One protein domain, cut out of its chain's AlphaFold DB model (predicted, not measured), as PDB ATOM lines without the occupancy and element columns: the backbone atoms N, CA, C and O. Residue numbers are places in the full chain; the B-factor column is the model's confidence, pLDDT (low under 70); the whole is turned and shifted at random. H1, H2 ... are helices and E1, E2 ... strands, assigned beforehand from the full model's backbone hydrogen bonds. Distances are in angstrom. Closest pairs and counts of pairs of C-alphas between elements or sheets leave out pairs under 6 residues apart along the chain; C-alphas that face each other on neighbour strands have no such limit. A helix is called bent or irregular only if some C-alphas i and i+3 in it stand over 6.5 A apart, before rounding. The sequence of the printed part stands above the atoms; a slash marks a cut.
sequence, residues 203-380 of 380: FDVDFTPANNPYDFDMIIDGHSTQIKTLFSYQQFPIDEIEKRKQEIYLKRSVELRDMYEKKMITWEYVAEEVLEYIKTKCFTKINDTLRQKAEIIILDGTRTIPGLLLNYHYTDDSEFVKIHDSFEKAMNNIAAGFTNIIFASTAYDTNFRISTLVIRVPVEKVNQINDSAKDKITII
ATOM      1  N   PHE A 203     226.788 278.367 217.258       92.31
ATOM      2  CA  PHE A 203     226.362 277.275 218.134       92.31
ATOM      3  C   PHE A 203     226.838 277.534 219.569       92.31
ATOM      4  O   PHE A 203     227.919 278.094 219.778       92.31
ATOM      5  N   ASP A 204     226.049 277.117 220.556       93.69
ATOM      6  CA  ASP A 204     226.425 277.154 221.967       93.69
ATOM      7  C   ASP A 204     227.417 276.026 222.256       93.69
ATOM      8  O   ASP A 204     227.131 274.857 221.997       93.69
ATOM      9  N   VAL A 205     228.604 276.366 222.757       94.06
ATOM     10  CA  VAL A 205     229.698 275.408 222.951       94.06
ATOM     11  C   VAL A 205     230.142 275.413 224.399       94.06
ATOM     12  O   VAL A 205     230.540 276.447 224.926       94.06
ATOM     13  N   ASP A 206     230.187 274.226 224.997       92.56
ATOM     14  CA  ASP A 206     230.670 274.030 226.357       92.56
ATOM     15  C   ASP A 206     231.668 272.877 226.484       92.56
ATOM     16  O   ASP A 206     231.525 271.813 225.885       92.56
ATOM     17  N   PHE A 207     232.677 273.053 227.335       89.62
ATOM     18  CA  PHE A 207     233.621 272.011 227.727       89.62
ATOM     19  C   PHE A 207     233.241 271.404 229.073       89.62
ATOM     20  O   PHE A 207     232.906 272.110 230.027       89.62
ATOM     21  N   THR A 208     233.380 270.085 229.189       80.81
ATOM     22  CA  THR A 208     233.139 269.395 230.458       80.81
ATOM     23  C   THR A 208     234.410 269.304 231.314       80.81
ATOM     24  O   THR A 208     235.527 269.247 230.791       80.81
ATOM     25  N   PRO A 209     234.294 269.314 232.654       75.56
ATOM     26  CA  PRO A 209     235.439 269.106 233.529       75.56
ATOM     27  C   PRO A 209     235.955 267.664 233.448       75.56
ATOM     28  O   PRO A 209     235.180 266.706 233.487       75.56
ATOM     29  N   ALA A 210     237.283 267.504 233.469       61.56
ATOM     30  CA  ALA A 210     237.932 266.216 233.701       61.56
ATOM     31  C   ALA A 210     237.462 265.676 235.064       61.56
ATOM     32  O   ALA A 210     237.780 266.303 236.073       61.56
ATOM     33  N   ASN A 211     236.666 264.594 235.062       61.94
ATOM     34  CA  ASN A 211     236.001 263.874 236.180       61.94
ATOM     35  C   ASN A 211     234.475 263.705 236.002       61.94
ATOM     36  O   ASN A 211     233.803 263.219 236.914       61.94
ATOM     37  N   ASN A 212     233.907 264.077 234.855       65.81
ATOM     38  CA  ASN A 212     232.541 263.687 234.501       65.81
ATOM     39  C   ASN A 212     232.455 262.141 234.356       65.81
ATOM     40  O   ASN A 212     233.397 261.534 233.845       65.81
ATOM     41  N   PRO A 213     231.372 261.463 234.800       64.62
ATOM     42  CA  PRO A 213     231.137 260.034 234.525       64.62
ATOM     43  C   PRO A 213     231.136 259.658 233.033       64.62
ATOM     44  O   PRO A 213     231.158 258.469 232.710       64.62
ATOM     45  N   TYR A 214     231.090 260.648 232.143       68.44
ATOM     46  CA  TYR A 214     231.180 260.497 230.695       68.44
ATOM     47  C   TYR A 214     232.406 261.238 230.161       68.44
ATOM     48  O   TYR A 214     232.762 262.298 230.666       68.44
ATOM     49  N   ASP A 215     233.037 260.661 229.144       78.06
ATOM     50  CA  ASP A 215     234.331 261.092 228.608       78.06
ATOM     51  C   ASP A 215     234.143 261.579 227.167       78.06
ATOM     52  O   ASP A 215     234.580 260.925 226.221       78.06
ATOM     53  N   PHE A 216     233.375 262.665 227.018       85.12
ATOM     54  CA  PHE A 216     233.207 263.373 225.751       85.12
ATOM     55  C   PHE A 216     233.876 264.754 225.787       85.12
ATOM     56  O   PHE A 216     233.864 265.425 226.823       85.12
ATOM     57  N   ASP A 217     234.447 265.181 224.659       85.75
ATOM     58  CA  ASP A 217     235.294 266.381 224.598       85.75
ATOM     59  C   ASP A 217     234.518 267.688 224.841       85.75
ATOM     60  O   ASP A 217     235.052 268.614 225.458       85.75
ATOM     61  N   MET A 218     233.276 267.791 224.349       91.69
ATOM     62  CA  MET A 218     232.466 269.012 224.456       91.69
ATOM     63  C   MET A 218     230.958 268.760 224.327       91.69
ATOM     64  O   MET A 218     230.512 267.656 224.020       91.69
ATOM     65  N   ILE A 219     230.181 269.817 224.529       92.31
ATOM     66  CA  ILE A 219     228.748 269.914 224.263       92.31
ATOM     67  C   ILE A 219     228.556 271.006 223.207       92.31
ATOM     68  O   ILE A 219     229.143 272.076 223.343       92.31
ATOM     69  N   ILE A 220     227.763 270.732 222.167       93.06
ATOM     70  CA  ILE A 220     227.371 271.710 221.140       93.06
ATOM     71  C   ILE A 220     225.842 271.739 221.081       93.06
ATOM     72  O   ILE A 220     225.245 270.690 220.853       93.06
ATOM     73  N   ASP A 221     225.213 272.888 221.337       92.50
ATOM     74  CA  ASP A 221     223.748 273.056 221.410       92.50
ATOM     75  C   ASP A 221     223.057 271.997 222.292       92.50
ATOM     76  O   ASP A 221     221.999 271.450 221.980       92.50
ATOM     77  N   GLY A 222     223.682 271.662 223.424       90.56
ATOM     78  CA  GLY A 222     223.179 270.642 224.349       90.56
ATOM     79  C   GLY A 222     223.487 269.192 223.958       90.56
ATOM     80  O   GLY A 222     223.157 268.294 224.734       90.56
ATOM     81  N   HIS A 223     224.163 268.949 222.830       91.81
ATOM     82  CA  HIS A 223     224.510 267.612 222.355       91.81
ATOM     83  C   HIS A 223     225.942 267.201 222.688       91.81
ATOM     84  O   HIS A 223     226.906 267.900 222.354       91.81
ATOM     85  N   SER A 224     226.103 266.031 223.309       92.06
ATOM     86  CA  SER A 224     227.429 265.511 223.657       92.06
ATOM     87  C   SER A 224     228.218 265.164 222.391       92.06
ATOM     88  O   SER A 224     227.788 264.372 221.551       92.06
ATOM     89  N   THR A 225     229.403 265.753 222.255       93.81
ATOM     90  CA  THR A 225     230.213 265.669 221.041       93.81
ATOM     91  C   THR A 225     231.617 265.182 221.364       93.81
ATOM     92  O   THR A 225     232.279 265.690 222.270       93.81
ATOM     93  N   GLN A 226     232.090 264.209 220.587       93.94
ATOM     94  CA  GLN A 226     233.450 263.687 220.681       93.94
ATOM     95  C   GLN A 226     234.192 263.866 219.365       93.94
ATOM     96  O   GLN A 226     233.693 263.502 218.302       93.94
ATOM     97  N   ILE A 227     235.434 264.323 219.446       94.56
ATOM     98  CA  ILE A 227     236.358 264.422 218.327       94.56
ATOM     99  C   ILE A 227     237.323 263.241 218.374       94.56
ATOM    100  O   ILE A 227     237.830 262.850 219.427       94.56
ATOM    101  N   LYS A 228     237.608 262.653 217.211       95.12
ATOM    102  CA  LYS A 228     238.703 261.696 217.035       95.12
ATOM    103  C   LYS A 228     239.509 262.055 215.794       95.12
ATOM    104  O   LYS A 228     238.991 262.049 214.681       95.12
ATOM    105  N   THR A 229     240.808 262.249 215.977       94.88
ATOM    106  CA  THR A 229     241.758 262.408 214.869       94.88
ATOM    107  C   THR A 229     242.203 261.046 214.337       94.88
ATOM    108  O   THR A 229     242.465 260.095 215.095       94.88
ATOM    109  N   LEU A 230     242.247 260.928 213.012       94.81
ATOM    110  CA  LEU A 230     242.580 259.708 212.287       94.81
ATOM    111  C   LEU A 230     243.978 259.816 211.675       94.81
ATOM    112  O   LEU A 230     244.335 260.819 211.063       94.81
ATOM    113  N   PHE A 231     244.758 258.741 211.798       90.25
ATOM    114  CA  PHE A 231     246.125 258.668 211.288       90.25
ATOM    115  C   PHE A 231     246.280 257.440 210.391       90.25
ATOM    116  O   PHE A 231     246.096 256.310 210.848       90.25
ATOM    117  N   SER A 232     246.636 257.640 209.119       87.50
ATOM    118  CA  SER A 232     246.918 256.529 208.197       87.50
ATOM    119  C   SER A 232     248.347 255.980 208.305       87.50
ATOM    120  O   SER A 232     248.578 254.829 207.935       87.50
ATOM    121  N   TYR A 233     249.302 256.777 208.793       84.75
ATOM    122  CA  TYR A 233     250.718 256.407 208.907       84.75
ATOM    123  C   TYR A 233     251.439 257.246 209.974       84.75
ATOM    124  O   TYR A 233     251.020 258.362 210.291       84.75
ATOM    125  N   GLN A 234     252.556 256.728 210.491       82.50
ATOM    126  CA  GLN A 234     253.476 257.487 211.340       82.50
ATOM    127  C   GLN A 234     254.419 258.364 210.516       82.50
ATOM    128  O   GLN A 234     254.970 257.918 209.513       82.50
ATOM    129  N   GLN A 235     254.654 259.600 210.960       78.62
ATOM    130  CA  GLN A 235     255.504 260.536 210.221       78.62
ATOM    131  C   GLN A 235     256.964 260.072 210.156       78.62
ATOM    132  O   GLN A 235     257.598 260.184 209.106       78.62
ATOM    133  N   PHE A 236     257.464 259.496 211.248       80.81
ATOM    134  CA  PHE A 236     258.782 258.880 211.329       80.81
ATOM    135  C   PHE A 236     258.650 257.354 211.437       80.81
ATOM    136  O   PHE A 236     258.452 256.846 212.541       80.81
ATOM    137  N   PRO A 237     258.747 256.586 210.340       80.38
ATOM    138  CA  PRO A 237     258.575 255.138 210.405       80.38
ATOM    139  C   PRO A 237     259.630 254.497 211.320       80.38
ATOM    140  O   PRO A 237     260.828 254.751 211.199       80.38
ATOM    141  N   ILE A 238     259.176 253.668 212.263       82.81
ATOM    142  CA  ILE A 238     260.032 253.022 213.276       82.81
ATOM    143  C   ILE A 238     260.391 251.569 212.934       82.81
ATOM    144  O   ILE A 238     261.258 250.974 213.586       82.81
ATOM    145  N   ASP A 239     259.714 251.009 211.933       83.50
ATOM    146  CA  ASP A 239     259.884 249.667 211.387       83.50
ATOM    147  C   ASP A 239     259.431 249.611 209.911       83.50
ATOM    148  O   ASP A 239     258.915 250.587 209.359       83.50
ATOM    149  N   GLU A 240     259.649 248.465 209.260       88.00
ATOM    150  CA  GLU A 240     259.295 248.243 207.848       88.00
ATOM    151  C   GLU A 240     257.780 248.270 207.588       88.00
ATOM    152  O   GLU A 240     257.347 248.595 206.483       88.00
ATOM    153  N   ILE A 241     256.951 247.957 208.591       91.62
ATOM    154  CA  ILE A 241     255.491 247.974 208.439       91.62
ATOM    155  C   ILE A 241     255.015 249.422 208.321       91.62
ATOM    156  O   ILE A 241     254.271 249.750 207.395       91.62
ATOM    157  N   GLU A 242     255.462 250.296 209.222       87.50
ATOM    158  CA  GLU A 242     255.133 251.723 209.180       87.50
ATOM    159  C   GLU A 242     255.717 252.406 207.943       87.50
ATOM    160  O   GLU A 242     255.036 253.216 207.311       87.50
ATOM    161  N   LYS A 243     256.928 252.017 207.529       85.56
ATOM    162  CA  LYS A 243     257.521 252.493 206.276       85.56
ATOM    163  C   LYS A 243     256.640 252.142 205.074       85.56
ATOM    164  O   LYS A 243     256.296 253.019 204.286       85.56
ATOM    165  N   ARG A 244     256.179 250.892 204.984       90.12
ATOM    166  CA  ARG A 244     255.286 250.451 203.905       90.12
ATOM    167  C   ARG A 244     253.940 251.181 203.920       90.12
ATOM    168  O   ARG A 244     253.423 251.513 202.857       90.12
ATOM    169  N   LYS A 245     253.361 251.455 205.096       90.50
ATOM    170  CA  LYS A 245     252.128 252.261 205.205       90.50
ATOM    171  C   LYS A 245     252.332 253.674 204.663       90.50
ATOM    172  O   LYS A 245     251.495 254.156 203.904       90.50
ATOM    173  N   GLN A 246     253.444 254.311 205.029       87.38
ATOM    174  CA  GLN A 246     253.803 255.639 204.538       87.38
ATOM    175  C   GLN A 246     254.007 255.640 203.015       87.38
ATOM    176  O   GLN A 246     253.467 256.505 202.334       87.38
ATOM    177  N   GLU A 247     254.710 254.650 202.461       87.50
ATOM    178  CA  GLU A 247     254.905 254.503 201.010       87.50
ATOM    179  C   GLU A 247     253.579 254.317 200.255       87.50
ATOM    180  O   GLU A 247     253.359 254.959 199.228       87.50
ATOM    181  N   ILE A 248     252.668 253.486 200.778       91.31
ATOM    182  CA  ILE A 248     251.327 253.289 200.203       91.31
ATOM    183  C   ILE A 248     250.539 254.600 200.218       91.31
ATOM    184  O   ILE A 248     249.946 254.966 199.202       91.31
ATOM    185  N   TYR A 249     250.551 255.317 201.344       90.00
ATOM    186  CA  TYR A 249     249.885 256.611 201.462       90.00
ATOM    187  C   TYR A 249     250.431 257.612 200.438       90.00
ATOM    188  O   TYR A 249     249.659 258.215 199.695       90.00
ATOM    189  N   LEU A 250     251.758 257.751 200.347       86.31
ATOM    190  CA  LEU A 250     252.401 258.672 199.411       86.31
ATOM    191  C   LEU A 250     252.056 258.326 197.963       86.31
ATOM    192  O   LEU A 250     251.620 259.203 197.216       86.31
ATOM    193  N   LYS A 251     252.158 257.050 197.579       90.69
ATOM    194  CA  LYS A 251     251.779 256.594 196.237       90.69
ATOM    195  C   LYS A 251     250.329 256.964 195.914       90.69
ATOM    196  O   LYS A 251     250.068 257.579 194.883       90.69
ATOM    197  N   ARG A 252     249.400 256.662 196.822       93.12
ATOM    198  CA  ARG A 252     247.975 256.946 196.622       93.12
ATOM    199  C   ARG A 252     247.675 258.447 196.600       93.12
ATOM    200  O   ARG A 252     246.817 258.880 195.839       93.12
ATOM    201  N   SER A 253     248.408 259.252 197.369       89.62
ATOM    202  CA  SER A 253     248.280 260.714 197.348       89.62
ATOM    203  C   SER A 253     248.686 261.323 195.999       89.62
ATOM    204  O   SER A 253     248.017 262.234 195.515       89.62
ATOM    205  N   VAL A 254     249.732 260.782 195.361       89.44
ATOM    206  CA  VAL A 254     250.172 261.193 194.019       89.44
ATOM    207  C   VAL A 254     249.143 260.786 192.967       89.44
ATOM    208  O   VAL A 254     248.785 261.598 192.120       89.44
ATOM    209  N   GLU A 255     248.620 259.562 193.051       92.81
ATOM    210  CA  GLU A 255     247.566 259.080 192.147       92.81
ATOM    211  C   GLU A 255     246.294 259.937 192.252       92.81
ATOM    212  O   GLU A 255     245.721 260.322 191.236       92.81
ATOM    213  N   LEU A 256     245.878 260.299 193.469       91.50
ATOM    214  CA  LEU A 256     244.739 261.195 193.674       91.50
ATOM    215  C   LEU A 256     244.982 262.600 193.133       91.50
ATOM    216  O   LEU A 256     244.061 263.205 192.590       91.50
ATOM    217  N   ARG A 257     246.207 263.114 193.250       89.44
ATOM    218  CA  ARG A 257     246.557 264.411 192.674       89.44
ATOM    219  C   ARG A 257     246.441 264.402 191.150       89.44
ATOM    220  O   ARG A 257     245.864 265.326 190.591       89.44
ATOM    221  N   ASP A 258     246.930 263.356 190.488       91.19
ATOM    222  CA  ASP A 258     246.790 263.201 189.034       91.19
ATOM    223  C   ASP A 258     245.310 263.105 188.618       91.19
ATOM    224  O   ASP A 258     244.880 263.764 187.672       91.19
ATOM    225  N   MET A 259     244.497 262.354 189.370       93.69
ATOM    226  CA  MET A 259     243.046 262.293 189.150       93.69
ATOM    227  C   MET A 259     242.372 263.656 189.334       93.69
ATOM    228  O   MET A 259     241.496 264.012 188.547       93.69
ATOM    229  N   TYR A 260     242.772 264.415 190.353       88.94
ATOM    230  CA  TYR A 260     242.283 265.767 190.601       88.94
ATOM    231  C   TYR A 260     242.622 266.709 189.436       88.94
ATOM    232  O   TYR A 260     241.728 267.341 188.875       88.94
ATOM    233  N   GLU A 261     243.887 266.738 189.004       88.50
ATOM    234  CA  GLU A 261     244.355 267.564 187.881       88.50
ATOM    235  C   GLU A 261     243.630 267.208 186.566       88.50
ATOM    236  O   GLU A 261     243.347 268.083 185.746       88.50
ATOM    237  N   LYS A 262     243.239 265.938 186.398       92.81
ATOM    238  CA  LYS A 262     242.437 265.435 185.268       92.81
ATOM    239  C   LYS A 262     240.919 265.540 185.466       92.81
ATOM    240  O   LYS A 262     240.176 265.100 184.591       92.81
ATOM    241  N   LYS A 263     240.445 266.110 186.582       90.62
ATOM    242  CA  LYS A 263     239.018 266.240 186.945       90.62
ATOM    243  C   LYS A 263     238.252 264.907 186.953       90.62
ATOM    244  O   LYS A 263     237.104 264.835 186.527       90.62
ATOM    245  N   MET A 264     238.892 263.844 187.435       94.12
ATOM    246  CA  MET A 264     238.339 262.481 187.477       94.12
ATOM    247  C   MET A 264     237.740 262.092 188.838       94.12
ATOM    248  O   MET A 264     237.287 260.962 189.005       94.12
ATOM    249  N   ILE A 265     237.760 262.988 189.825       91.56
ATOM    250  CA  ILE A 265     237.227 262.722 191.166       91.56
ATOM    251  C   ILE A 265     235.730 263.055 191.191       91.56
ATOM    252  O   ILE A 265     235.354 264.227 191.200       91.56
ATOM    253  N   THR A 266     234.880 262.026 191.211       92.00
ATOM    254  CA  THR A 266     233.420 262.177 191.337       92.00
ATOM    255  C   THR A 266     232.964 262.047 192.788       92.00
ATOM    256  O   THR A 266     233.695 261.536 193.640       92.00
ATOM    257  N   TRP A 267     231.740 262.497 193.073       90.75
ATOM    258  CA  TRP A 267     231.146 262.350 194.401       90.75
ATOM    259  C   TRP A 267     230.939 260.879 194.780       90.75
ATOM    260  O   TRP A 267     231.208 260.500 195.915       90.75
ATOM    261  N   GLU A 268     230.521 260.034 193.835       93.56
ATOM    262  CA  GLU A 268     230.319 258.602 194.073       93.56
ATOM    263  C   GLU A 268     231.613 257.939 194.549       93.56
ATOM    264  O   GLU A 268     231.594 257.181 195.517       93.56
ATOM    265  N   TYR A 269     232.744 258.293 193.929       94.25
ATOM    266  CA  TYR A 269     234.054 257.782 194.326       94.25
ATOM    267  C   TYR A 269     234.466 258.263 195.727       94.25
ATOM    268  O   TYR A 269     234.962 257.481 196.534       94.25
ATOM    269  N   VAL A 270     234.216 259.539 196.052       93.19
ATOM    270  CA  VAL A 270     234.459 260.097 197.397       93.19
ATOM    271  C   VAL A 270     233.620 259.365 198.444       93.19
ATOM    272  O   VAL A 270     234.145 258.947 199.477       93.19
ATOM    273  N   ALA A 271     232.326 259.198 198.173       92.94
ATOM    274  CA  ALA A 271     231.387 258.547 199.071       92.94
ATOM    275  C   ALA A 271     231.778 257.089 199.339       92.94
ATOM    276  O   ALA A 271     231.790 256.665 200.495       92.94
ATOM    277  N   GLU A 272     232.138 256.337 198.295       95.25
ATOM    278  CA  GLU A 272     232.582 254.947 198.406       95.25
ATOM    279  C   GLU A 272     233.831 254.821 199.291       95.25
ATOM    280  O   GLU A 272     233.817 254.073 200.270       95.25
ATOM    281  N   GLU A 273     234.875 255.608 199.021       95.56
ATOM    282  CA  GLU A 273     236.142 255.566 199.766       95.56
ATOM    283  C   GLU A 273     235.974 255.976 201.240       95.56
ATOM    284  O   GLU A 273     236.545 255.349 202.137       95.56
ATOM    285  N   VAL A 274     235.169 257.008 201.521       94.88
ATOM    286  CA  VAL A 274     234.898 257.452 202.900       94.88
ATOM    287  C   VAL A 274     234.093 256.401 203.666       94.88
ATOM    288  O   VAL A 274     234.449 256.056 204.799       94.88
ATOM    289  N   LEU A 275     233.035 255.853 203.061       94.56
ATOM    290  CA  LEU A 275     232.211 254.822 203.693       94.56
ATOM    291  C   LEU A 275     233.007 253.539 203.941       94.56
ATOM    292  O   LEU A 275     232.932 252.985 205.039       94.56
ATOM    293  N   GLU A 276     233.799 253.087 202.968       94.94
ATOM    294  CA  GLU A 276     234.655 251.906 203.104       94.94
ATOM    295  C   GLU A 276     235.677 252.096 204.230       94.94
ATOM    296  O   GLU A 276     235.851 251.227 205.094       94.94
ATOM    297  N   TYR A 277     236.309 253.269 204.302       95.12
ATOM    298  CA  TYR A 277     237.251 253.582 205.372       95.12
ATOM    299  C   TYR A 277     236.587 253.584 206.752       95.12
ATOM    300  O   TYR A 277     237.149 253.070 207.725       95.12
ATOM    301  N   ILE A 278     235.368 254.105 206.862       93.44
ATOM    302  CA  ILE A 278     234.634 254.104 208.129       93.44
ATOM    303  C   ILE A 278     234.266 252.687 208.558       93.44
ATOM    304  O   ILE A 278     234.550 252.302 209.698       93.44
ATOM    305  N   LYS A 279     233.717 251.891 207.635       91.38
ATOM    306  CA  LYS A 279     233.311 250.499 207.874       91.38
ATOM    307  C   LYS A 279     234.490 249.614 208.282       91.38
ATOM    308  O   LYS A 279     234.333 248.736 209.136       91.38
ATOM    309  N   THR A 280     235.668 249.844 207.701       90.75
ATOM    310  CA  THR A 280     236.829 248.956 207.872       90.75
ATOM    311  C   THR A 280     237.864 249.447 208.884       90.75
ATOM    312  O   THR A 280     238.533 248.616 209.502       90.75
ATOM    313  N   LYS A 281     238.032 250.765 209.074       92.31
ATOM    314  CA  LYS A 281     239.113 251.346 209.899       92.31
ATOM    315  C   LYS A 281     238.637 252.155 211.100       92.31
ATOM    316  O   LYS A 281     239.379 252.244 212.077       92.31
ATOM    317  N   CYS A 282     237.435 252.730 211.066       93.31
ATOM    318  CA  CYS A 282     236.979 253.643 212.126       93.31
ATOM    319  C   CYS A 282     236.087 252.975 213.175       93.31
ATOM    320  O   CYS A 282     235.890 253.530 214.253       93.31
ATOM    321  N   PHE A 283     235.581 251.777 212.890       89.25
ATOM    322  CA  PHE A 283     234.528 251.132 213.668       89.25
ATOM    323  C   PHE A 283     234.823 251.011 215.172       89.25
ATOM    324  O   PHE A 283     233.972 251.334 215.997       89.25
ATOM    325  N   THR A 284     236.049 250.627 215.548       89.75
ATOM    326  CA  THR A 284     236.459 250.557 216.961       89.75
ATOM    327  C   THR A 284     236.417 251.928 217.633       89.75
ATOM    328  O   THR A 284     235.819 252.062 218.693       89.75
ATOM    329  N   LYS A 285     236.973 252.966 216.988       92.12
ATOM    330  CA  LYS A 285     236.976 254.341 217.518       92.12
ATOM    331  C   LYS A 285     235.556 254.885 217.685       92.12
ATOM    332  O   LYS A 285     235.278 255.566 218.668       92.12
ATOM    333  N   ILE A 286     234.669 254.579 216.738       92.19
ATOM    334  CA  ILE A 286     233.258 254.977 216.788       92.19
ATOM    335  C   ILE A 286     232.560 254.280 217.961       92.19
ATOM    336  O   ILE A 286     231.926 254.942 218.772       92.19
ATOM    337  N   ASN A 287     232.732 252.966 218.113       90.56
ATOM    338  CA  ASN A 287     232.144 252.223 219.229       90.56
ATOM    339  C   ASN A 287     232.659 252.690 220.595       90.56
ATOM    340  O   ASN A 287     231.873 252.803 221.533       90.56
ATOM    341  N   ASP A 288     233.952 252.992 220.716       90.19
ATOM    342  CA  ASP A 288     234.510 253.546 221.953       90.19
ATOM    343  C   ASP A 288     233.885 254.907 222.278       90.19
ATOM    344  O   ASP A 288     233.492 255.153 223.414       90.19
ATOM    345  N   THR A 289     233.688 255.743 221.262       91.25
ATOM    346  CA  THR A 289     233.034 257.049 221.390       91.25
ATOM    347  C   THR A 289     231.564 256.936 221.812       91.25
ATOM    348  O   THR A 289     231.090 257.662 222.682       91.25
ATOM    349  N   LEU A 290     230.828 255.977 221.252       89.88
ATOM    350  CA  LEU A 290     229.437 255.745 221.633       89.88
ATOM    351  C   LEU A 290     229.308 255.222 223.071       89.88
ATOM    352  O   LEU A 290     228.394 255.614 223.800       89.88
ATOM    353  N   ARG A 291     230.264 254.408 223.541       88.38
ATOM    354  CA  ARG A 291     230.345 254.000 224.958       88.38
ATOM    355  C   ARG A 291     230.599 255.183 225.892       88.38
ATOM    356  O   ARG A 291     230.110 255.163 227.021       88.38
ATOM    357  N   GLN A 292     231.293 256.217 225.414       87.31
ATOM    358  CA  GLN A 292     231.457 257.500 226.109       87.31
ATOM    359  C   GLN A 292     230.174 258.358 226.097       87.31
ATOM    360  O   GLN A 292     230.149 259.421 226.710       87.31
ATOM    361  N   LYS A 293     229.089 257.870 225.473       87.88
ATOM    362  CA  LYS A 293     227.784 258.534 225.324       87.88
ATOM    363  C   LYS A 293     227.825 259.824 224.504       87.88
ATOM    364  O   LYS A 293     227.039 260.729 224.770       87.88
ATOM    365  N   ALA A 294     228.712 259.898 223.517       90.06
ATOM    366  CA  ALA A 294     228.645 260.952 222.514       90.06
ATOM    367  C   ALA A 294     227.434 260.737 221.590       90.06
ATOM    368  O   ALA A 294     227.205 259.627 221.102       90.06
ATOM    369  N   GLU A 295     226.671 261.797 221.354       90.94
ATOM    370  CA  GLU A 295     225.560 261.845 220.401       90.94
ATOM    371  C   GLU A 295     226.052 262.194 218.993       90.94
ATOM    372  O   GLU A 295     225.561 261.632 218.006       90.94
ATOM    373  N   ILE A 296     227.065 263.063 218.918       93.44
ATOM    374  CA  ILE A 296     227.740 263.483 217.690       93.44
ATOM    375  C   ILE A 296     229.208 263.059 217.749       93.44
ATOM    376  O   ILE A 296     229.890 263.204 218.767       93.44
ATOM    377  N   ILE A 297     229.715 262.552 216.628       95.25
ATOM    378  CA  ILE A 297     231.121 262.165 216.493       95.25
ATOM    379  C   ILE A 297     231.744 262.971 215.367       95.25
ATOM    380  O   ILE A 297     231.313 262.886 214.225       95.25
ATOM    381  N   ILE A 298     232.802 263.712 215.659       96.69
ATOM    382  CA  ILE A 298     233.598 264.384 214.639       96.69
ATOM    383  C   ILE A 298     234.837 263.533 214.378       96.69
ATOM    384  O   ILE A 298     235.651 263.287 215.269       96.69
ATOM    385  N   LEU A 299     234.982 263.060 213.145       96.94
ATOM    386  CA  LEU A 299     236.152 262.317 212.697       96.94
ATOM    387  C   LEU A 299     237.020 263.224 211.828       96.94
ATOM    388  O   LEU A 299     236.661 263.520 210.690       96.94
ATOM    389  N   ASP A 300     238.178 263.628 212.348       96.12
ATOM    390  CA  ASP A 300     239.160 264.394 211.582       96.12
ATOM    391  C   ASP A 300     240.037 263.449 210.753       96.12
ATOM    392  O   ASP A 300     240.955 262.790 211.253       96.12
ATOM    393  N   GLY A 301     239.710 263.375 209.467       94.94
ATOM    394  CA  GLY A 301     240.368 262.581 208.445       94.94
ATOM    395  C   GLY A 301     241.515 263.289 207.728       94.94
ATOM    396  O   GLY A 301     242.004 262.729 206.748       94.94
ATOM    397  N   THR A 302     241.975 264.459 208.182       90.94
ATOM    398  CA  THR A 302     243.022 265.262 207.513       90.94
ATOM    399  C   THR A 302     244.254 264.441 207.102       90.94
ATOM    400  O   THR A 302     244.790 264.614 206.010       90.94
ATOM    401  N   ARG A 303     244.697 263.491 207.941       89.31
ATOM    402  CA  ARG A 303     245.869 262.629 207.680       89.31
ATOM    403  C   ARG A 303     245.502 261.262 207.086       89.31
ATOM    404  O   ARG A 303     246.152 260.253 207.383       89.31
ATOM    405  N   THR A 304     244.456 261.221 206.260       93.50
ATOM    406  CA  THR A 304     243.944 260.003 205.617       93.50
ATOM    407  C   THR A 304     243.685 260.200 204.123       93.50
ATOM    408  O   THR A 304     243.440 261.311 203.660       93.50
ATOM    409  N   ILE A 305     243.721 259.105 203.354       93.56
ATOM    410  CA  ILE A 305     243.415 259.131 201.914       93.56
ATOM    411  C   ILE A 305     241.975 259.603 201.634       93.56
ATOM    412  O   ILE A 305     241.827 260.481 200.785       93.56
ATOM    413  N   PRO A 306     240.933 259.135 202.351       95.19
ATOM    414  CA  PRO A 306     239.580 259.656 202.160       95.19
ATOM    415  C   PRO A 306     239.452 261.143 202.499       95.19
ATOM    416  O   PRO A 306     238.743 261.865 201.806       95.19
ATOM    417  N   GLY A 307     240.171 261.635 203.514       93.62
ATOM    418  CA  GLY A 307     240.202 263.068 203.822       93.62
ATOM    419  C   GLY A 307     240.858 263.900 202.718       93.62
ATOM    420  O   GLY A 307     240.348 264.963 202.359       93.62
ATOM    421  N   LEU A 308     241.955 263.412 202.134       91.19
ATOM    422  CA  LEU A 308     242.586 264.054 200.979       91.19
ATOM    423  C   LEU A 308     241.652 264.068 199.761       91.19
ATOM    424  O   LEU A 308     241.506 265.095 199.102       91.19
ATOM    425  N   LEU A 309     241.000 262.938 199.483       91.94
ATOM    426  CA  LEU A 309     240.030 262.794 198.399       91.94
ATOM    427  C   LEU A 309     238.850 263.763 198.561       91.94
ATOM    428  O   LEU A 309     238.485 264.445 197.605       91.94
ATOM    429  N   LEU A 310     238.313 263.878 199.778       92.06
ATOM    430  CA  LEU A 310     237.248 264.820 200.114       92.06
ATOM    431  C   LEU A 310     237.656 266.271 199.812       92.06
ATOM    432  O   LEU A 310     236.898 267.010 199.185       92.06
ATOM    433  N   ASN A 311     238.879 266.656 200.183       89.38
ATOM    434  CA  ASN A 311     239.412 267.990 199.899       89.38
ATOM    435  C   ASN A 311     239.661 268.252 198.410       89.38
ATOM    436  O   ASN A 311     239.625 269.408 197.997       89.38
ATOM    437  N   TYR A 312     239.967 267.231 197.606       88.06
ATOM    438  CA  TYR A 312     240.087 267.397 196.154       88.06
ATOM    439  C   TYR A 312     238.737 267.465 195.446       88.06
ATOM    440  O   TYR A 312     238.657 268.032 194.362       88.06
ATOM    441  N   HIS A 313     237.686 266.896 196.031       87.50
ATOM    442  CA  HIS A 313     236.338 267.026 195.491       87.50
ATOM    443  C   HIS A 313     235.757 268.420 195.750       87.50
ATOM    444  O   HIS A 313     235.193 269.043 194.853       87.50
ATOM    445  N   TYR A 314     235.926 268.935 196.967       80.50
ATOM    446  CA  TYR A 314     235.419 270.246 197.357       80.50
ATOM    447  C   TYR A 314     236.474 271.337 197.163       80.50
ATOM    448  O   TYR A 314     237.134 271.747 198.113       80.50
ATOM    449  N   THR A 315     236.608 271.831 195.932       71.56
ATOM    450  CA  THR A 315     237.577 272.893 195.596       71.56
ATOM    451  C   THR A 315     237.020 274.311 195.605       71.56
ATOM    452  O   THR A 315     237.803 275.249 195.524       71.56
ATOM    453  N   ASP A 316     235.697 274.474 195.699       57.81
ATOM    454  CA  ASP A 316     235.060 275.796 195.683       57.81
ATOM    455  C   ASP A 316     235.029 276.456 197.077       57.81
ATOM    456  O   ASP A 316     234.686 275.805 198.074       57.81
ATOM    457  N   ASP A 317     235.333 277.762 197.086       52.41
ATOM    458  CA  ASP A 317     235.742 278.634 198.209       52.41
ATOM    459  C   ASP A 317     234.694 278.897 199.326       52.41
ATOM    460  O   ASP A 317     234.946 279.685 200.236       52.41
ATOM    461  N   SER A 318     233.508 278.273 199.331       53.56
ATOM    462  CA  SER A 318     232.504 278.512 200.392       53.56
ATOM    463  C   SER A 318     232.563 277.467 201.521       53.56
ATOM    464  O   SER A 318     231.611 276.721 201.752       53.56
ATOM    465  N   GLU A 319     233.688 277.381 202.229       56.22
ATOM    466  CA  GLU A 319     233.887 276.437 203.350       56.22
ATOM    467  C   GLU A 319     232.902 276.612 204.502       56.22
ATOM    468  O   GLU A 319     232.429 275.624 205.063       56.22
ATOM    469  N   PHE A 320     232.569 277.864 204.831       50.44
ATOM    470  CA  PHE A 320     231.659 278.191 205.929       50.44
ATOM    471  C   PHE A 320     230.289 277.547 205.753       50.44
ATOM    472  O   PHE A 320     229.747 276.999 206.706       50.44
ATOM    473  N   VAL A 321     229.779 277.546 204.520       54.94
ATOM    474  CA  VAL A 321     228.499 276.912 204.187       54.94
ATOM    475  C   VAL A 321     228.581 275.406 204.451       54.94
ATOM    476  O   VAL A 321     227.702 274.844 205.083       54.94
ATOM    477  N   LYS A 322     229.688 274.747 204.089       74.38
ATOM    478  CA  LYS A 322     229.815 273.283 204.201       74.38
ATOM    479  C   LYS A 322     229.914 272.800 205.652       74.38
ATOM    480  O   LYS A 322     229.265 271.812 206.012       74.38
ATOM    481  N   ILE A 323     230.698 273.488 206.490       84.50
ATOM    482  CA  ILE A 323     230.854 273.127 207.909       84.50
ATOM    483  C   ILE A 323     229.569 273.422 208.684       84.50
ATOM    484  O   ILE A 323     229.111 272.557 209.431       84.50
ATOM    485  N   HIS A 324     228.976 274.603 208.477       85.94
ATOM    486  CA  HIS A 324     227.705 274.986 209.095       85.94
ATOM    487  C   HIS A 324     226.603 273.987 208.754       85.94
ATOM    488  O   HIS A 324     226.015 273.402 209.661       85.94
ATOM    489  N   ASP A 325     226.421 273.682 207.465       88.19
ATOM    490  CA  ASP A 325     225.442 272.697 207.007       88.19
ATOM    491  C   ASP A 325     225.686 271.322 207.645       88.19
ATOM    492  O   ASP A 325     224.743 270.593 207.946       88.19
ATOM    493  N   SER A 326     226.949 270.942 207.868       91.75
ATOM    494  CA  SER A 326     227.282 269.656 208.486       91.75
ATOM    495  C   SER A 326     226.940 269.615 209.974       91.75
ATOM    496  O   SER A 326     226.412 268.607 210.443       91.75
ATOM    497  N   PHE A 327     227.196 270.701 210.706       91.38
ATOM    498  CA  PHE A 327     226.755 270.848 212.092       91.38
ATOM    499  C   PHE A 327     225.225 270.828 212.182       91.38
ATOM    500  O   PHE A 327     224.677 269.980 212.888       91.38
ATOM    501  N   GLU A 328     224.528 271.663 211.406       91.19
ATOM    502  CA  GLU A 328     223.060 271.705 211.391       91.19
ATOM    503  C   GLU A 328     222.452 270.347 211.036       91.19
ATOM    504  O   GLU A 328     221.558 269.860 211.729       91.19
ATOM    505  N   LYS A 329     222.942 269.685 209.980       91.56
ATOM    506  CA  LYS A 329     222.474 268.345 209.603       91.56
ATOM    507  C   LYS A 329     222.717 267.333 210.715       91.56
ATOM    508  O   LYS A 329     221.828 266.519 210.973       91.56
ATOM    509  N   ALA A 330     223.892 267.344 211.346       91.31
ATOM    510  CA  ALA A 330     224.218 266.405 212.414       91.31
ATOM    511  C   ALA A 330     223.334 266.608 213.651       91.31
ATOM    512  O   ALA A 330     222.899 265.614 214.226       91.31
ATOM    513  N   MET A 331     223.013 267.851 214.018       88.94
ATOM    514  CA  MET A 331     222.149 268.164 215.164       88.94
ATOM    515  C   MET A 331     220.668 267.898 214.868       88.94
ATOM    516  O   MET A 331     219.998 267.184 215.612       88.94
ATOM    517  N   ASN A 332     220.166 268.355 213.718       86.38
ATOM    518  CA  ASN A 332     218.753 268.213 213.344       86.38
ATOM    519  C   ASN A 332     218.321 266.759 213.080       86.38
ATOM    520  O   ASN A 332     217.128 266.464 213.041       86.38
ATOM    521  N   ASN A 333     219.270 265.842 212.875       82.38
ATOM    522  CA  ASN A 333     218.995 264.430 212.602       82.38
ATOM    523  C   ASN A 333     219.333 263.504 213.780       82.38
ATOM    524  O   ASN A 333     219.559 262.309 213.564       82.38
ATOM    525  N   ILE A 334     219.409 264.017 215.008       81.94
ATOM    526  CA  ILE A 334     219.577 263.167 216.191       81.94
ATOM    527  C   ILE A 334     218.262 262.428 216.448       81.94
ATOM    528  O   ILE A 334     217.212 263.027 216.668       81.94
ATOM    529  N   ALA A 335     218.307 261.098 216.384       75.62
ATOM    530  CA  ALA A 335     217.134 260.249 216.537       75.62
ATOM    531  C   ALA A 335     217.477 258.962 217.289       75.62
ATOM    532  O   ALA A 335     218.577 258.420 217.171       75.62
ATOM    533  N   ALA A 336     216.495 258.422 218.014       70.56
ATOM    534  CA  ALA A 336     216.634 257.131 218.673       70.56
ATOM    535  C   ALA A 336     216.952 256.036 217.633       70.56
ATOM    536  O   ALA A 336     216.123 255.718 216.782       70.56
ATOM    537  N   GLY A 337     218.157 255.463 217.712       81.44
ATOM    538  CA  GLY A 337     218.623 254.394 216.819       81.44
ATOM    539  C   GLY A 337     219.690 254.802 215.800       81.44
ATOM    540  O   GLY A 337     220.124 253.946 215.030       81.44
ATOM    541  N   PHE A 338     220.140 256.062 215.790       86.94
ATOM    542  CA  PHE A 338     221.255 256.519 214.956       86.94
ATOM    543  C   PHE A 338     222.156 257.512 215.702       86.94
ATOM    544  O   PHE A 338     221.708 258.213 216.602       86.94
ATOM    545  N   THR A 339     223.420 257.586 215.291       89.62
ATOM    546  CA  THR A 339     224.351 258.678 215.611       89.62
ATOM    547  C   THR A 339     224.782 259.344 214.310       89.62
ATOM    548  O   THR A 339     224.844 258.689 213.260       89.62
ATOM    549  N   ASN A 340     225.086 260.637 214.379       92.94
ATOM    550  CA  ASN A 340     225.622 261.379 213.251       92.94
ATOM    551  C   ASN A 340     227.129 261.552 213.424       92.94
ATOM    552  O   ASN A 340     227.621 261.966 214.475       92.94
ATOM    553  N   ILE A 341     227.855 261.224 212.362       94.81
ATOM    554  CA  ILE A 341     229.289 261.426 212.261       94.81
ATOM    555  C   ILE A 341     229.543 262.565 211.284       94.81
ATOM    556  O   ILE A 341     229.153 262.475 210.124       94.81
ATOM    557  N   ILE A 342     230.244 263.602 211.725       96.06
ATOM    558  CA  ILE A 342     230.815 264.608 210.833       96.06
ATOM    559  C   ILE A 342     232.211 264.118 210.457       96.06
ATOM    560  O   ILE A 342     233.121 264.119 211.286       96.06
ATOM    561  N   PHE A 343     232.388 263.662 209.220       96.06
ATOM    562  CA  PHE A 343     233.720 263.378 208.694       96.06
ATOM    563  C   PHE A 343     234.279 264.662 208.094       96.06
ATOM    564  O   PHE A 343     233.694 265.224 207.169       96.06
ATOM    565  N   ALA A 344     235.393 265.129 208.642       94.75
ATOM    566  CA  ALA A 344     236.001 266.400 208.301       94.75
ATOM    567  C   ALA A 344     237.436 266.201 207.820       94.75
ATOM    568  O   ALA A 344     238.127 265.274 208.240       94.75
ATOM    569  N   SER A 345     237.903 267.082 206.948       92.31
ATOM    570  CA  SER A 345     239.284 267.095 206.487       92.31
ATOM    571  C   SER A 345     239.722 268.517 206.193       92.31
ATOM    572  O   SER A 345     238.944 269.311 205.669       92.31
ATOM    573  N   THR A 346     240.975 268.825 206.506       88.12
ATOM    574  CA  THR A 346     241.581 270.132 206.246       88.12
ATOM    575  C   THR A 346     242.629 270.031 205.140       88.12
ATOM    576  O   THR A 346     243.350 269.036 205.050       88.12
ATOM    577  N   ALA A 347     242.696 271.020 204.252       81.31
ATOM    578  CA  ALA A 347     243.740 271.135 203.237       81.31
ATOM    579  C   ALA A 347     244.443 272.488 203.343       81.31
ATOM    580  O   ALA A 347     243.820 273.512 203.594       81.31
ATOM    581  N   TYR A 348     245.759 272.455 203.138       69.56
ATOM    582  CA  TYR A 348     246.687 273.553 203.415       69.56
ATOM    583  C   TYR A 348     247.464 273.948 202.149       69.56
ATOM    584  O   TYR A 348     248.688 274.081 202.172       69.56
ATOM    585  N   ASP A 349     246.774 274.010 201.004       66.19
ATOM    586  CA  ASP A 349     247.399 274.291 199.708       66.19
ATOM    587  C   ASP A 349     247.452 275.801 199.407       66.19
ATOM    588  O   ASP A 349     248.022 276.576 200.167       66.19
ATOM    589  N   THR A 350     246.939 276.248 198.269       61.06
ATOM    590  CA  THR A 350     246.840 277.668 197.926       61.06
ATOM    591  C   THR A 350     245.842 278.390 198.831       61.06
ATOM    592  O   THR A 350     246.153 279.486 199.304       61.06
ATOM    593  N   ASN A 351     244.715 277.738 199.133       68.88
ATOM    594  CA  ASN A 351     243.684 278.226 200.046       68.88
ATOM    595  C   ASN A 351     243.526 277.200 201.174       68.88
ATOM    596  O   ASN A 351     243.414 276.000 200.907       68.88
ATOM    597  N   PHE A 352     243.565 277.664 202.427       78.12
ATOM    598  CA  PHE A 352     243.183 276.810 203.547       78.12
ATOM    599  C   PHE A 352     241.740 276.394 203.328       78.12
ATOM    600  O   PHE A 352     240.946 277.294 203.084       78.12
ATOM    601  N   ARG A 353     241.428 275.094 203.442       83.12
ATOM    602  CA  ARG A 353     240.046 274.626 203.393       83.12
ATOM    603  C   ARG A 353     239.651 273.556 204.377       83.12
ATOM    604  O   ARG A 353     240.463 272.692 204.691       83.12
ATOM    605  N   ILE A 354     238.384 273.574 204.791       88.44
ATOM    606  CA  ILE A 354     237.759 272.507 205.581       88.44
ATOM    607  C   ILE A 354     236.594 271.916 204.798       88.44
ATOM    608  O   ILE A 354     235.591 272.577 204.529       88.44
ATOM    609  N   SER A 355     236.729 270.643 204.456       89.94
ATOM    610  CA  SER A 355     235.687 269.879 203.788       89.94
ATOM    611  C   SER A 355     235.031 268.941 204.783       89.94
ATOM    612  O   SER A 355     235.720 268.231 205.519       89.94
ATOM    613  N   THR A 356     233.706 268.910 204.787       92.94
ATOM    614  CA  THR A 356     232.922 268.090 205.709       92.94
ATOM    615  C   THR A 356     231.831 267.333 204.971       92.94
ATOM    616  O   THR A 356     231.352 267.757 203.920       92.94
ATOM    617  N   LEU A 357     231.434 266.197 205.532       92.38
ATOM    618  CA  LEU A 357     230.218 265.487 205.164       92.38
ATOM    619  C   LEU A 357     229.620 264.818 206.401       92.38
ATOM    620  O   LEU A 357     230.331 264.528 207.368       92.38
ATOM    621  N   VAL A 358     228.312 264.574 206.367       94.25
ATOM    622  CA  VAL A 358     227.589 263.967 207.487       94.25
ATOM    623  C   VAL A 358     227.210 262.543 207.139       94.25
ATOM    624  O   VAL A 358     226.686 262.256 206.067       94.25
ATOM    625  N   ILE A 359     227.480 261.639 208.067       93.94
ATOM    626  CA  ILE A 359     227.262 260.211 207.916       93.94
ATOM    627  C   ILE A 359     226.344 259.764 209.025       93.94
ATOM    628  O   ILE A 359     226.626 259.939 210.208       93.94
ATOM    629  N   ARG A 360     225.258 259.125 208.631       92.62
ATOM    630  CA  ARG A 360     224.341 258.479 209.544       92.62
ATOM    631  C   ARG A 360     224.809 257.058 209.805       92.62
ATOM    632  O   ARG A 360     224.949 256.253 208.879       92.62
ATOM    633  N   VAL A 361     224.994 256.741 211.081       90.25
ATOM    634  CA  VAL A 361     225.378 255.405 211.529       90.25
ATOM    635  C   VAL A 361     224.288 254.839 212.436       90.25
ATOM    636  O   VAL A 361     223.938 255.479 213.426       90.25
ATOM    637  N   PRO A 362     223.712 253.667 212.124       87.88
ATOM    638  CA  PRO A 362     222.747 253.009 213.004       87.88
ATOM    639  C   PRO A 362     223.395 252.583 214.320       87.88
ATOM    640  O   PRO A 362     224.482 252.013 214.329       87.88
ATOM    641  N   VAL A 363     222.699 252.816 215.425       85.19
ATOM    642  CA  VAL A 363     223.163 252.500 216.776       85.19
ATOM    643  C   VAL A 363     222.119 251.637 217.469       85.19
ATOM    644  O   VAL A 363     220.925 251.937 217.453       85.19
ATOM    645  N   GLU A 364     222.555 250.541 218.084       73.12
ATOM    646  CA  GLU A 364     221.676 249.714 218.907       73.12
ATOM    647  C   GLU A 364     221.462 250.338 220.294       73.12
ATOM    648  O   GLU A 364     222.205 251.215 220.728       73.12
ATOM    649  N   LYS A 365     220.478 249.831 221.049       64.31
ATOM    650  CA  LYS A 365     220.096 250.333 222.386       64.31
ATOM    651  C   LYS A 365     221.239 250.435 223.416       64.31
ATOM    652  O   LYS A 365     221.034 251.033 224.465       64.31
ATOM    653  N   VAL A 366     222.407 249.845 223.155       62.00
ATOM    654  CA  VAL A 366     223.573 249.834 224.061       62.00
ATOM    655  C   VAL A 366     224.648 250.857 223.646       62.00
ATOM    656  O   VAL A 366     225.778 250.763 224.112       62.00
ATOM    657  N   ASN A 367     224.332 251.824 222.774       70.75
ATOM    658  CA  ASN A 367     225.303 252.773 222.211       70.75
ATOM    659  C   ASN A 367     226.496 252.050 221.562       70.75
ATOM    660  O   ASN A 367     227.658 252.307 221.868       70.75
ATOM    661  N   GLN A 368     226.201 251.055 220.727       78.62
ATOM    662  CA  GLN A 368     227.194 250.269 219.996       78.62
ATOM    663  C   GLN A 368     226.656 249.947 218.604       78.62
ATOM    664  O   GLN A 368     225.443 249.884 218.390       78.62
ATOM    665  N   ILE A 369     227.574 249.724 217.674       80.56
ATOM    666  CA  ILE A 369     227.302 249.311 216.303       80.56
ATOM    667  C   ILE A 369     227.862 247.900 216.146       80.56
ATOM    668  O   ILE A 369     229.019 247.637 216.486       80.56
ATOM    669  N   ASN A 370     227.045 246.988 215.626       80.25
ATOM    670  CA  ASN A 370     227.469 245.635 215.285       80.25
ATOM    671  C   ASN A 370     227.950 245.560 213.828       80.25
ATOM    672  O   ASN A 370     227.627 246.408 212.995       80.25
ATOM    673  N   ASP A 371     228.717 244.521 213.497       80.06
ATOM    674  CA  ASP A 371     229.249 244.365 212.140       80.06
ATOM    675  C   ASP A 371     228.141 244.277 211.072       80.06
ATOM    676  O   ASP A 371     228.335 244.764 209.962       80.06
ATOM    677  N   SER A 372     226.959 243.742 211.408       80.50
ATOM    678  CA  SER A 372     225.818 243.638 210.483       80.50
ATOM    679  C   SER A 372     225.128 244.976 210.186       80.50
ATOM    680  O   SER A 372     224.360 245.075 209.229       80.50
ATOM    681  N   ALA A 373     225.397 246.021 210.969       80.50
ATOM    682  CA  ALA A 373     224.874 247.359 210.738       80.50
ATOM    683  C   ALA A 373     225.797 248.225 209.863       80.50
ATOM    684  O   ALA A 373     225.390 249.315 209.454       80.50
ATOM    685  N   LYS A 374     226.996 247.738 209.500       82.69
ATOM    686  CA  LYS A 374     227.931 248.450 208.610       82.69
ATOM    687  C   LYS A 374     227.322 248.778 207.252       82.69
ATOM    688  O   LYS A 374     227.548 249.867 206.733       82.69
ATOM    689  N   ASP A 375     226.497 247.892 206.705       83.56
ATOM    690  CA  ASP A 375     225.885 248.082 205.384       83.56
ATOM    691  C   ASP A 375     224.777 249.140 205.368       83.56
ATOM    692  O   ASP A 375     224.368 249.602 204.308       83.56
ATOM    693  N   LYS A 376     224.318 249.564 206.547       85.81
ATOM    694  CA  LYS A 376     223.295 250.600 206.726       85.81
ATOM    695  C   LYS A 376     223.895 251.989 206.981       85.81
ATOM    696  O   LYS A 376     223.145 252.943 207.179       85.81
ATOM    697  N   ILE A 377     225.225 252.106 207.004       89.38
ATOM    698  CA  ILE A 377     225.924 253.392 207.112       89.38
ATOM    699  C   ILE A 377     225.744 254.161 205.801       89.38
ATOM    700  O   ILE A 377     226.038 253.632 204.729       89.38
ATOM    701  N   THR A 378     225.270 255.403 205.893       90.06
ATOM    702  CA  THR A 378     224.907 256.234 204.732       90.06
ATOM    703  C   THR A 378     225.353 257.681 204.919       90.06
ATOM    704  O   THR A 378     225.454 258.150 206.048       90.06
ATOM    705  N   ILE A 379     225.628 258.386 203.821       90.00
ATOM    706  CA  ILE A 379     225.890 259.836 203.820       90.00
ATOM    707  C   ILE A 379     224.550 260.574 203.676       90.00
ATOM    708  O   ILE A 379     223.680 260.084 202.951       90.00
ATOM    709  N   ILE A 380     224.375 261.712 204.360       87.00
ATOM    710  CA  ILE A 380     223.128 262.507 204.384       87.00
ATOM    711  C   ILE A 380     223.315 263.987 204.029       87.00
ATOM    712  O   ILE A 380     224.403 264.566 204.241       87.00
TER     713      ILE A 380
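What this domain is: This is residues 203 to 380 of the 380 residues of an uncharacterized protein of Nitrososphaeraceae archaeon (UniProt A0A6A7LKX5). A strongly twisted five-strand sheet makes the middle layer, with the bent helix H2 and H3 over one face and H4 over the other, three layers. The long helix H1 stands off the sheet at one end and packs on H3, while the short H5 only grazes edge strand E5. The printed part has 178 residues with five named helices and five named strands, in the order E1 E2 H1 H2 E3 H3 H4 E4 E5 H5; the mixed sheet runs E1 E2 E3 E4 E5, and the class is mixed, helices and strands. It is compact, with a radius of gyration of the C-alphas of 16.8 A and spans of 45 by 40 by 33 A.

How they stand to each other: Residues 205 to 206 pair antiparallel with residues 219 to 220 of E1, residues 218 to 220. E1 and E2, residues 223 to 231, form a hairpin, with N 218 and O 225 3.1 A apart, within hydrogen-bond range. H1, residues 240 to 261, is not on the sheet. H2, residues 267 to 291, was assigned as one helix by its hydrogen bonds but is bent: C-alphas 281 and 284 are 7.6 A apart, and its arms H2a, residues 267 to 281, and H2b, residues 284 to 291, are about perpendicular at 75 degrees. E3, residues 296 to 303, is parallel to E2, with N 228 and O 298 at 2.8 A; E2, H1, H2 and E3 form a strand-helix-strand unit, two parallel neighbour strands with helices between, and its crossover is right-handed. H3, residues 305 to 313, touches H1 at a shallow tilt of 12 degrees, the same way, closest at the C-alphas of Tyr 260 and Tyr 312, 6.2 A. H3 also touches H2a at a shallow tilt of 18 degrees, opposite ways, closest at the C-alphas of Val 274 and Pro 306, 5.2 A. H4, residues 319 to 332, is on the opposite face from H2b; its closest C-alphas to E5, residues 352 to 362, are Ser 326 and Val 358, 5.8 A. E3, H3, H4 and E4, residues 338 to 348, form a second such unit, with N 299 and O 342 at 2.8 A. E4 and E5 form a hairpin, with N 341 and O 359 at 2.8 A. H5, residues 371 to 376, grazes the sheet with residues 373 to 376. Every O i to N i+4 pair is within hydrogen-bond range in H1, H2a, H2b, H3 and H4; H5 has 0 of 2, but 2 of 3 O i to N i+3 pairs, and is only just irregular, with C-alphas 372 and 375 6.8 A apart.

Where its parts are: C-alpha 218 begins E1 at (232.466, 269.012, 224.456). H1 is 31.5 A long, E4 32.7 A and E5 32.8 A, and H5 ends at C-alpha 376, (223.295, 250.600, 206.726).

The domain as a whole: The C-alphas of Asn 211 and Lys 262 are the two farthest apart, 51.3 A. The printed part has no cut and no long link. Mean pLDDT of the printed part is 86.3; residues 210 to 214, 316 to 321, 348 to 351 and 365 to 366 are under 70.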